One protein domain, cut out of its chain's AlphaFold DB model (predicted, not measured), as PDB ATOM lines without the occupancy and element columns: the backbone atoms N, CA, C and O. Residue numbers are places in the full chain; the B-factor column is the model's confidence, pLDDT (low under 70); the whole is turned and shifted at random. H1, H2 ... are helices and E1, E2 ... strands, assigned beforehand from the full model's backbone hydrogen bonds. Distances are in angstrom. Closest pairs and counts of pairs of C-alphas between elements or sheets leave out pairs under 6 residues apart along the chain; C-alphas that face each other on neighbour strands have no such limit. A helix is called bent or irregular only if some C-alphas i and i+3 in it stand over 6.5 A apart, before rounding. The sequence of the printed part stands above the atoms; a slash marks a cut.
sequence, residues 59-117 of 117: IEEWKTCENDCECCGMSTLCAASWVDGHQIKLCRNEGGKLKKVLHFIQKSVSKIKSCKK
ATOM      1  N   ILE A  59     -18.452 -46.996  19.397       94.00
ATOM      2  CA  ILE A  59     -19.112 -47.109  20.692       94.00
ATOM      3  C   ILE A  59     -19.812 -45.785  21.019       94.00
ATOM      4  O   ILE A  59     -19.177 -44.727  21.084       94.00
ATOM      5  N   GLU A  60     -21.125 -45.841  21.236       92.99
ATOM      6  CA  GLU A  60     -21.938 -44.679  21.602       92.99
ATOM      7  C   GLU A  60     -21.572 -44.094  22.978       92.99
ATOM      8  O   GLU A  60     -20.909 -44.720  23.810       92.99
ATOM      9  N   GLU A  61     -22.021 -42.866  23.245       91.97
ATOM     10  CA  GLU A  61     -21.792 -42.214  24.534       91.97
ATOM     11  C   GLU A  61     -22.392 -43.031  25.697       91.97
ATOM     12  O   GLU A  61     -23.434 -43.671  25.571       91.97
ATOM     13  N   TRP A  62     -21.721 -43.005  26.848       92.14
ATOM     14  CA  TRP A  62     -22.066 -43.730  28.078       92.14
ATOM     15  C   TRP A  62     -21.970 -45.255  28.000       92.14
ATOM     16  O   TRP A  62     -22.338 -45.940  28.955       92.14
ATOM     17  N   LYS A  63     -21.418 -45.795  26.913       95.05
ATOM     18  CA  LYS A  63     -21.037 -47.205  26.804       95.05
ATOM     19  C   LYS A  63     -19.570 -47.412  27.169       95.05
ATOM     20  O   LYS A  63     -18.763 -46.481  27.131       95.05
ATOM     21  N   THR A  64     -19.246 -48.636  27.567       95.64
ATOM     22  CA  THR A  64     -17.905 -49.043  27.995       95.64
ATOM     23  C   THR A  64     -16.924 -49.040  26.830       95.64
ATOM     24  O   THR A  64     -17.285 -49.456  25.738       95.64
ATOM     25  N   CYS A  65     -15.693 -48.599  27.072       94.53
ATOM     26  CA  CYS A  65     -14.630 -48.514  26.068       94.53
ATOM     27  C   CYS A  65     -13.268 -48.827  26.693       94.53
ATOM     28  O   CYS A  65     -13.082 -48.665  27.903       94.53
ATOM     29  N   GLU A  66     -12.289 -49.205  25.876       94.23
ATOM     30  CA  GLU A  66     -10.893 -49.333  26.308       94.23
ATOM     31  C   GLU A  66     -10.031 -48.157  25.837       94.23
ATOM     32  O   GLU A  66      -9.163 -47.679  26.588       94.23
ATOM     33  N   ASN A  67     -10.320 -47.665  24.627       92.19
ATOM     34  CA  ASN A  67      -9.576 -46.635  23.903       92.19
ATOM     35  C   ASN A  67     -10.489 -45.500  23.402       92.19
ATOM     36  O   ASN A  67     -11.635 -45.705  23.013       92.19
ATOM     37  N   ASP A  68      -9.937 -44.287  23.331       91.34
ATOM     38  CA  ASP A  68     -10.569 -43.116  22.732       91.34
ATOM     39  C   ASP A  68     -11.081 -43.375  21.305       91.34
ATOM     40  O   ASP A  68     -12.158 -42.894  20.961       91.34
ATOM     41  N   CYS A  69     -10.342 -44.126  20.476       91.40
ATOM     42  CA  CYS A  69     -10.686 -44.365  19.065       91.40
ATOM     43  C   CYS A  69     -11.938 -45.214  18.848       91.40
ATOM     44  O   CYS A  69     -12.499 -45.178  17.758       91.40
ATOM     45  N   GLU A  70     -12.376 -45.955  19.864       92.54
ATOM     46  CA  GLU A  70     -13.606 -46.742  19.795       92.54
ATOM     47  C   GLU A  70     -14.835 -45.841  19.892       92.54
ATOM     48  O   GLU A  70     -15.855 -46.119  19.276       92.54
ATOM     49  N   CYS A  71     -14.741 -44.735  20.635       92.81
ATOM     50  CA  CYS A  71     -15.878 -43.862  20.890       92.81
ATOM     51  C   CYS A  71     -16.311 -43.081  19.646       92.81
ATOM     52  O   CYS A  71     -15.489 -42.420  18.997       92.81
ATOM     53  N   CYS A  72     -17.619 -43.058  19.392       91.37
ATOM     54  CA  CYS A  72     -18.231 -42.275  18.327       91.37
ATOM     55  C   CYS A  72     -17.974 -40.776  18.504       91.37
ATOM     56  O   CYS A  72     -18.224 -40.201  19.564       91.37
ATOM     57  N   GLY A  73     -17.529 -40.118  17.432       86.31
ATOM     58  CA  GLY A  73     -17.296 -38.675  17.400       86.31
ATOM     59  C   GLY A  73     -15.918 -38.247  17.920       86.31
ATOM     60  O   GLY A  73     -15.346 -38.813  18.854       86.31
ATOM     61  N   MET A  74     -15.365 -37.197  17.311       81.65
ATOM     62  CA  MET A  74     -14.041 -36.641  17.658       81.65
ATOM     63  C   MET A  74     -13.985 -36.036  19.066       81.65
ATOM     64  O   MET A  74     -12.934 -36.008  19.706       81.65
ATOM     65  N   SER A  75     -15.124 -35.548  19.540       83.37
ATOM     66  CA  SER A  75     -15.330 -34.954  20.857       83.37
ATOM     67  C   SER A  75     -15.536 -35.996  21.961       83.37
ATOM     68  O   SER A  75     -15.455 -35.667  23.134       83.37
ATOM     69  N   THR A  76     -15.779 -37.262  21.643       89.69
ATOM     70  CA  THR A  76     -16.054 -38.270  22.674       89.69
ATOM     71  C   THR A  76     -14.774 -39.010  23.025       89.69
ATOM     72  O   THR A  76     -14.097 -39.548  22.148       89.69
ATOM     73  N   LEU A  77     -14.428 -39.033  24.307       91.82
ATOM     74  CA  LEU A  77     -13.205 -39.649  24.815       91.82
ATOM     75  C   LEU A  77     -13.555 -40.829  25.710       91.82
ATOM     76  O   LEU A  77     -14.600 -40.827  26.361       91.82
ATOM     77  N   CYS A  78     -12.665 -41.806  25.787       93.19
ATOM     78  CA  CYS A  78     -12.799 -42.926  26.692       93.19
ATOM     79  C   CYS A  78     -12.303 -42.523  28.087       93.19
ATOM     80  O   CYS A  78     -11.106 -42.500  28.381       93.19
ATOM     81  N   ALA A  79     -13.237 -42.148  28.961       92.23
ATOM     82  CA  ALA A  79     -12.945 -41.535  30.249       92.23
ATOM     83  C   ALA A  79     -13.341 -42.433  31.427       92.23
ATOM     84  O   ALA A  79     -14.416 -43.036  31.452       92.23
ATOM     85  N   ALA A  80     -12.495 -42.465  32.459       92.70
ATOM     86  CA  ALA A  80     -12.789 -43.180  33.695       92.70
ATOM     87  C   ALA A  80     -14.025 -42.598  34.407       92.70
ATOM     88  O   ALA A  80     -14.186 -41.382  34.540       92.70
ATOM     89  N   SER A  81     -14.888 -43.486  34.884       91.77
ATOM     90  CA  SER A  81     -16.124 -43.229  35.616       91.77
ATOM     91  C   SER A  81     -16.261 -44.252  36.743       91.77
ATOM     92  O   SER A  81     -15.685 -45.333  36.680       91.77
ATOM     93  N   TRP A  82     -17.000 -43.908  37.795       91.02
ATOM     94  CA  TRP A  82     -17.258 -44.811  38.916       91.02
ATOM     95  C   TRP A  82     -18.708 -45.277  38.854       91.02
ATOM     96  O   TRP A  82     -19.608 -44.438  38.821       91.02
ATOM     97  N   VAL A  83     -18.917 -46.591  38.824       89.11
ATOM     98  CA  VAL A  83     -20.236 -47.237  38.853       89.11
ATOM     99  C   VAL A  83     -20.188 -48.327  39.915       89.11
ATOM    100  O   VAL A  83     -19.265 -49.137  39.916       89.11
ATOM    101  N   ASP A  84     -21.123 -48.289  40.866       91.58
ATOM    102  CA  ASP A  84     -21.230 -49.241  41.983       91.58
ATOM    103  C   ASP A  84     -19.914 -49.501  42.740       91.58
ATOM    104  O   ASP A  84     -19.596 -50.617  43.131       91.58
ATOM    105  N   GLY A  85     -19.111 -48.451  42.947       94.66
ATOM    106  CA  GLY A  85     -17.828 -48.548  43.656       94.66
ATOM    107  C   GLY A  85     -16.671 -49.103  42.819       94.66
ATOM    108  O   GLY A  85     -15.544 -49.151  43.306       94.66
ATOM    109  N   HIS A  86     -16.905 -49.440  41.552       94.58
ATOM    110  CA  HIS A  86     -15.878 -49.880  40.616       94.58
ATOM    111  C   HIS A  86     -15.534 -48.777  39.613       94.58
ATOM    112  O   HIS A  86     -16.407 -48.069  39.104       94.58
ATOM    113  N   GLN A  87     -14.242 -48.635  39.311       94.84
ATOM    114  CA  GLN A  87     -13.789 -47.768  38.231       94.84
ATOM    115  C   GLN A  87     -13.965 -48.498  36.895       94.84
ATOM    116  O   GLN A  87     -13.367 -49.548  36.672       94.84
ATOM    117  N   ILE A  88     -14.752 -47.909  35.999       95.53
ATOM    118  CA  ILE A  88     -14.950 -48.358  34.619       95.53
ATOM    119  C   ILE A  88     -14.596 -47.224  33.654       95.53
ATOM    120  O   ILE A  88     -14.573 -46.058  34.043       95.53
ATOM    121  N   LYS A  89     -14.322 -47.519  32.386       95.41
ATOM    122  CA  LYS A  89     -14.113 -46.492  31.355       95.41
ATOM    123  C   LYS A  89     -15.337 -46.409  30.455       95.41
ATOM    124  O   LYS A  89     -15.835 -47.437  30.017       95.41
ATOM    125  N   LEU A  90     -15.813 -45.193  30.199       94.88
ATOM    126  CA  LEU A  90     -16.991 -44.921  29.380       94.88
ATOM    127  C   LEU A  90     -16.676 -43.872  28.316       94.88
ATOM    128  O   LEU A  90     -15.953 -42.910  28.591       94.88
ATOM    129  N   CYS A  91     -17.279 -44.006  27.140       94.18
ATOM    130  CA  CYS A  91     -17.280 -42.958  26.130       94.18
ATOM    131  C   CYS A  91     -18.041 -41.742  26.659       94.18
ATOM    132  O   CYS A  91     -19.217 -41.837  26.997       94.18
ATOM    133  N   ARG A  92     -17.371 -40.597  26.782       91.13
ATOM    134  CA  ARG A  92     -17.921 -39.411  27.440       91.13
ATOM    135  C   ARG A  92     -17.500 -38.139  26.723       91.13
ATOM    136  O   ARG A  92     -16.319 -37.946  26.423       91.13
ATOM    137  N   ASN A  93     -18.449 -37.238  26.504       86.00
ATOM    138  CA  ASN A  93     -18.166 -35.903  26.003       86.00
ATOM    139  C   ASN A  93     -17.960 -34.933  27.186       86.00
ATOM    140  O   ASN A  93     -18.908 -34.506  27.844       86.00
ATOM    141  N   GLU A  94     -16.706 -34.569  27.497       72.11
ATOM    142  CA  GLU A  94     -16.401 -33.603  28.575       72.11
ATOM    143  C   GLU A  94     -16.705 -32.130  28.193       72.11
ATOM    144  O   GLU A  94     -16.457 -31.226  29.001       72.11
ATOM    145  N   GLY A  95     -17.259 -31.859  27.003       63.62
ATOM    146  CA  GLY A  95     -17.417 -30.514  26.433       63.62
ATOM    147  C   GLY A  95     -18.298 -29.526  27.216       63.62
ATOM    148  O   GLY A  95     -18.239 -28.327  26.962       63.62
ATOM    149  N   GLY A  96     -19.078 -29.976  28.205       56.14
ATOM    150  CA  GLY A  96     -20.070 -29.133  28.889       56.14
ATOM    151  C   GLY A  96     -19.539 -28.164  29.957       56.14
ATOM    152  O   GLY A  96     -20.247 -27.238  30.349       56.14
ATOM    153  N   LYS A  97     -18.313 -28.329  30.473       57.39
ATOM    154  CA  LYS A  97     -17.775 -27.410  31.497       57.39
ATOM    155  C   LYS A  97     -16.809 -26.428  30.847       57.39
ATOM    156  O   LYS A  97     -15.681 -26.802  30.557       57.39
ATOM    157  N   LEU A  98     -17.211 -25.160  30.710       55.46
ATOM    158  CA  LEU A  98     -16.412 -24.055  30.141       55.46
ATOM    159  C   LEU A  98     -14.946 -24.025  30.627       55.46
ATOM    160  O   LEU A  98     -14.037 -23.780  29.840       55.46
ATOM    161  N   LYS A  99     -14.681 -24.367  31.899       58.26
ATOM    162  CA  LYS A  99     -13.316 -24.447  32.466       58.26
ATOM    163  C   LYS A  99     -12.448 -25.592  31.922       58.26
ATOM    164  O   LYS A  99     -11.236 -25.565  32.099       58.26
ATOM    165  N   LYS A 100     -13.043 -26.600  31.291       64.59
ATOM    166  CA  LYS A 100     -12.361 -27.762  30.708       64.59
ATOM    167  C   LYS A 100     -12.330 -27.741  29.183       64.59
ATOM    168  O   LYS A 100     -11.691 -28.617  28.618       64.59
ATOM    169  N   VAL A 101     -12.949 -26.761  28.519       68.23
ATOM    170  CA  VAL A 101     -13.041 -26.725  27.047       68.23
ATOM    171  C   VAL A 101     -11.661 -26.783  26.391       68.23
ATOM    172  O   VAL A 101     -11.459 -27.592  25.494       68.23
ATOM    173  N   LEU A 102     -10.673 -26.025  26.880       71.83
ATOM    174  CA  LEU A 102      -9.314 -26.081  26.323       71.83
ATOM    175  C   LEU A 102      -8.679 -27.470  26.497       71.83
ATOM    176  O   LEU A 102      -8.110 -28.031  25.562       71.83
ATOM    177  N   HIS A 103      -8.824 -28.042  27.693       74.03
ATOM    178  CA  HIS A 103      -8.276 -29.354  28.034       74.03
ATOM    179  C   HIS A 103      -8.956 -30.483  27.246       74.03
ATOM    180  O   HIS A 103      -8.335 -31.491  26.912       74.03
ATOM    181  N   PHE A 104     -10.238 -30.301  26.947       76.54
ATOM    182  CA  PHE A 104     -11.041 -31.177  26.121       76.54
ATOM    183  C   PHE A 104     -10.619 -31.105  24.654       76.54
ATOM    184  O   PHE A 104     -10.296 -32.137  24.081       76.54
ATOM    185  N   ILE A 105     -10.503 -29.898  24.086       77.12
ATOM    186  CA  ILE A 105     -10.011 -29.692  22.717       77.12
ATOM    187  C   ILE A 105      -8.632 -30.335  22.552       77.12
ATOM    188  O   ILE A 105      -8.418 -31.069  21.593       77.12
ATOM    189  N   GLN A 106      -7.710 -30.133  23.502       81.65
ATOM    190  CA  GLN A 106      -6.397 -30.783  23.462       81.65
ATOM    191  C   GLN A 106      -6.498 -32.310  23.408       81.65
ATOM    192  O   GLN A 106      -5.827 -32.935  22.587       81.65
ATOM    193  N   LYS A 107      -7.334 -32.918  24.256       79.93
ATOM    194  CA  LYS A 107      -7.527 -34.372  24.244       79.93
ATOM    195  C   LYS A 107      -8.179 -34.852  22.944       79.93
ATOM    196  O   LYS A 107      -7.709 -35.829  22.376       79.93
ATOM    197  N   SER A 108      -9.184 -34.147  22.425       78.00
ATOM    198  CA  SER A 108      -9.826 -34.474  21.147       78.00
ATOM    199  C   SER A 108      -8.856 -34.372  19.966       78.00
ATOM    200  O   SER A 108      -8.820 -35.267  19.126       78.00
ATOM    201  N   VAL A 109      -8.007 -33.339  19.918       82.60
ATOM    202  CA  VAL A 109      -6.944 -33.207  18.902       82.60
ATOM    203  C   VAL A 109      -5.940 -34.355  19.002       82.60
ATOM    204  O   VAL A 109      -5.549 -34.920  17.979       82.60
ATOM    205  N   SER A 110      -5.549 -34.736  20.219       82.41
ATOM    206  CA  SER A 110      -4.686 -35.898  20.444       82.41
ATOM    207  C   SER A 110      -5.347 -37.199  19.985       82.41
ATOM    208  O   SER A 110      -4.697 -37.965  19.278       82.41
ATOM    209  N   LYS A 111      -6.636 -37.416  20.284       82.27
ATOM    210  CA  LYS A 111      -7.415 -38.552  19.768       82.27
ATOM    211  C   LYS A 111      -7.356 -38.597  18.243       82.27
ATOM    212  O   LYS A 111      -6.958 -39.609  17.685       82.27
ATOM    213  N   ILE A 112      -7.669 -37.494  17.561       82.64
ATOM    214  CA  ILE A 112      -7.655 -37.434  16.087       82.64
ATOM    215  C   ILE A 112      -6.291 -37.834  15.521       82.64
ATOM    216  O   ILE A 112      -6.230 -38.565  14.536       82.64
ATOM    217  N   LYS A 113      -5.195 -37.371  16.136       82.73
ATOM    218  CA  LYS A 113      -3.840 -37.751  15.716       82.73
ATOM    219  C   LYS A 113      -3.539 -39.227  15.970       82.73
ATOM    220  O   LYS A 113      -2.910 -39.854  15.126       82.73
ATOM    221  N   SER A 114      -3.962 -39.767  17.109       82.12
ATOM    222  CA  SER A 114      -3.703 -41.160  17.483       82.12
ATOM    223  C   SER A 114      -4.533 -42.154  16.671       82.12
ATOM    224  O   SER A 114      -4.015 -43.200  16.303       82.12
ATOM    225  N   CYS A 115      -5.783 -41.819  16.351       83.81
ATOM    226  CA  CYS A 115      -6.707 -42.706  15.640       83.81
ATOM    227  C   CYS A 115      -6.567 -42.666  14.110       83.81
ATOM    228  O   CYS A 115      -7.226 -43.441  13.429       83.81
ATOM    229  N   LYS A 116      -5.762 -41.743  13.563       76.22
ATOM    230  CA  LYS A 116      -5.466 -41.647  12.120       76.22
ATOM    231  C   LYS A 116      -4.232 -42.447  11.677       76.22
ATOM    232  O   LYS A 116      -3.898 -42.387  10.496       76.22
ATOM    233  N   LYS A 117      -3.526 -43.107  12.599       55.10
ATOM    234  CA  LYS A 117      -2.412 -44.013  12.273       55.10
ATOM    235  C   LYS A 117      -2.932 -45.384  11.876       55.10
ATOM    236  O   LYS A 117      -2.279 -45.983  11.001       55.10
TER     237      LYS A 117
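This is residues 59 to 117 of the 117 residues of the protein "Hainantoxin-XV.2" of Cyriopagopus hainanus (UniProt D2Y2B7). A two-stranded hairpin, E1 and E2, has its open end near the middle of one helix, H1, and runs away from it to its turn at residues 84 and 85. The coiled stretch of residues 59 to 76 packs over the open end of the hairpin, and residues 97 to 102, of which 98 to 102 belong to H1, stick out beyond the rest. The printed part has 59 residues, with two named strands and one named helix in the order E1, E2, H1; the sheet has the order E1 - E2 and is antiparallel. The class is mixed, helices and strands. The whole is compact, with a radius of gyration of the C-alphas of 11.4 A, and its outline is flat, spanning 32 by 29 by 15 A.

The printed part begins at Ile 59, with its C-alpha at (-19.112, -47.109, 20.692), and residues 59 to 76 hold no named element. E1 is residues 77 to 83, starting with C-alpha 77 at (-13.205, -39.649, 24.815), and is 17.4 A long from first to last C-alpha. E2 is residues 86 to 92, 17.0 A long. H1 is residues 98 to 115, 25.5 A long, and ends with C-alpha 115 at (-6.707, -42.706, 15.640). H1 is irregular: C-alphas 99 and 102 are 7.5 A apart.

E1 and E2 are antiparallel neighbours and form a hairpin, with 145 degrees between their N-to-C directions. N 77 and O 92 are within hydrogen-bond range at 3.0 A, and so are N 86 and O 83 at 2.9 A. The C-alphas of residues 80 and 89 face each other at 4.3 A. E1 and H1 have 3 pairs of C-alphas within 8 A; the closest are those of Leu 77 and Ser 108, 7.2 A apart, while the two centres are 15.6 A apart. In the backbone of H1, 12 of 14 O i to N i+4 pairs are within hydrogen-bond range.

The two C-alphas farthest apart are those of Asp 84 and Lys 117, at 35.6 A. The C-alphas of the first and last printed residues, Ile 59 and Lys 117, are 19.0 A apart, and Lys 117 is the chain's last residue. The printed part has no cut. The link from E1 to E2, with 2 residues, and the link from E2 to H1, with 5, are tight. The mean pLDDT of the printed part is 84.1; residues 95 to 101 and residue 117 are under 70. The mean pLDDT is 92 for E1, 94 for E2 and 76 for H1.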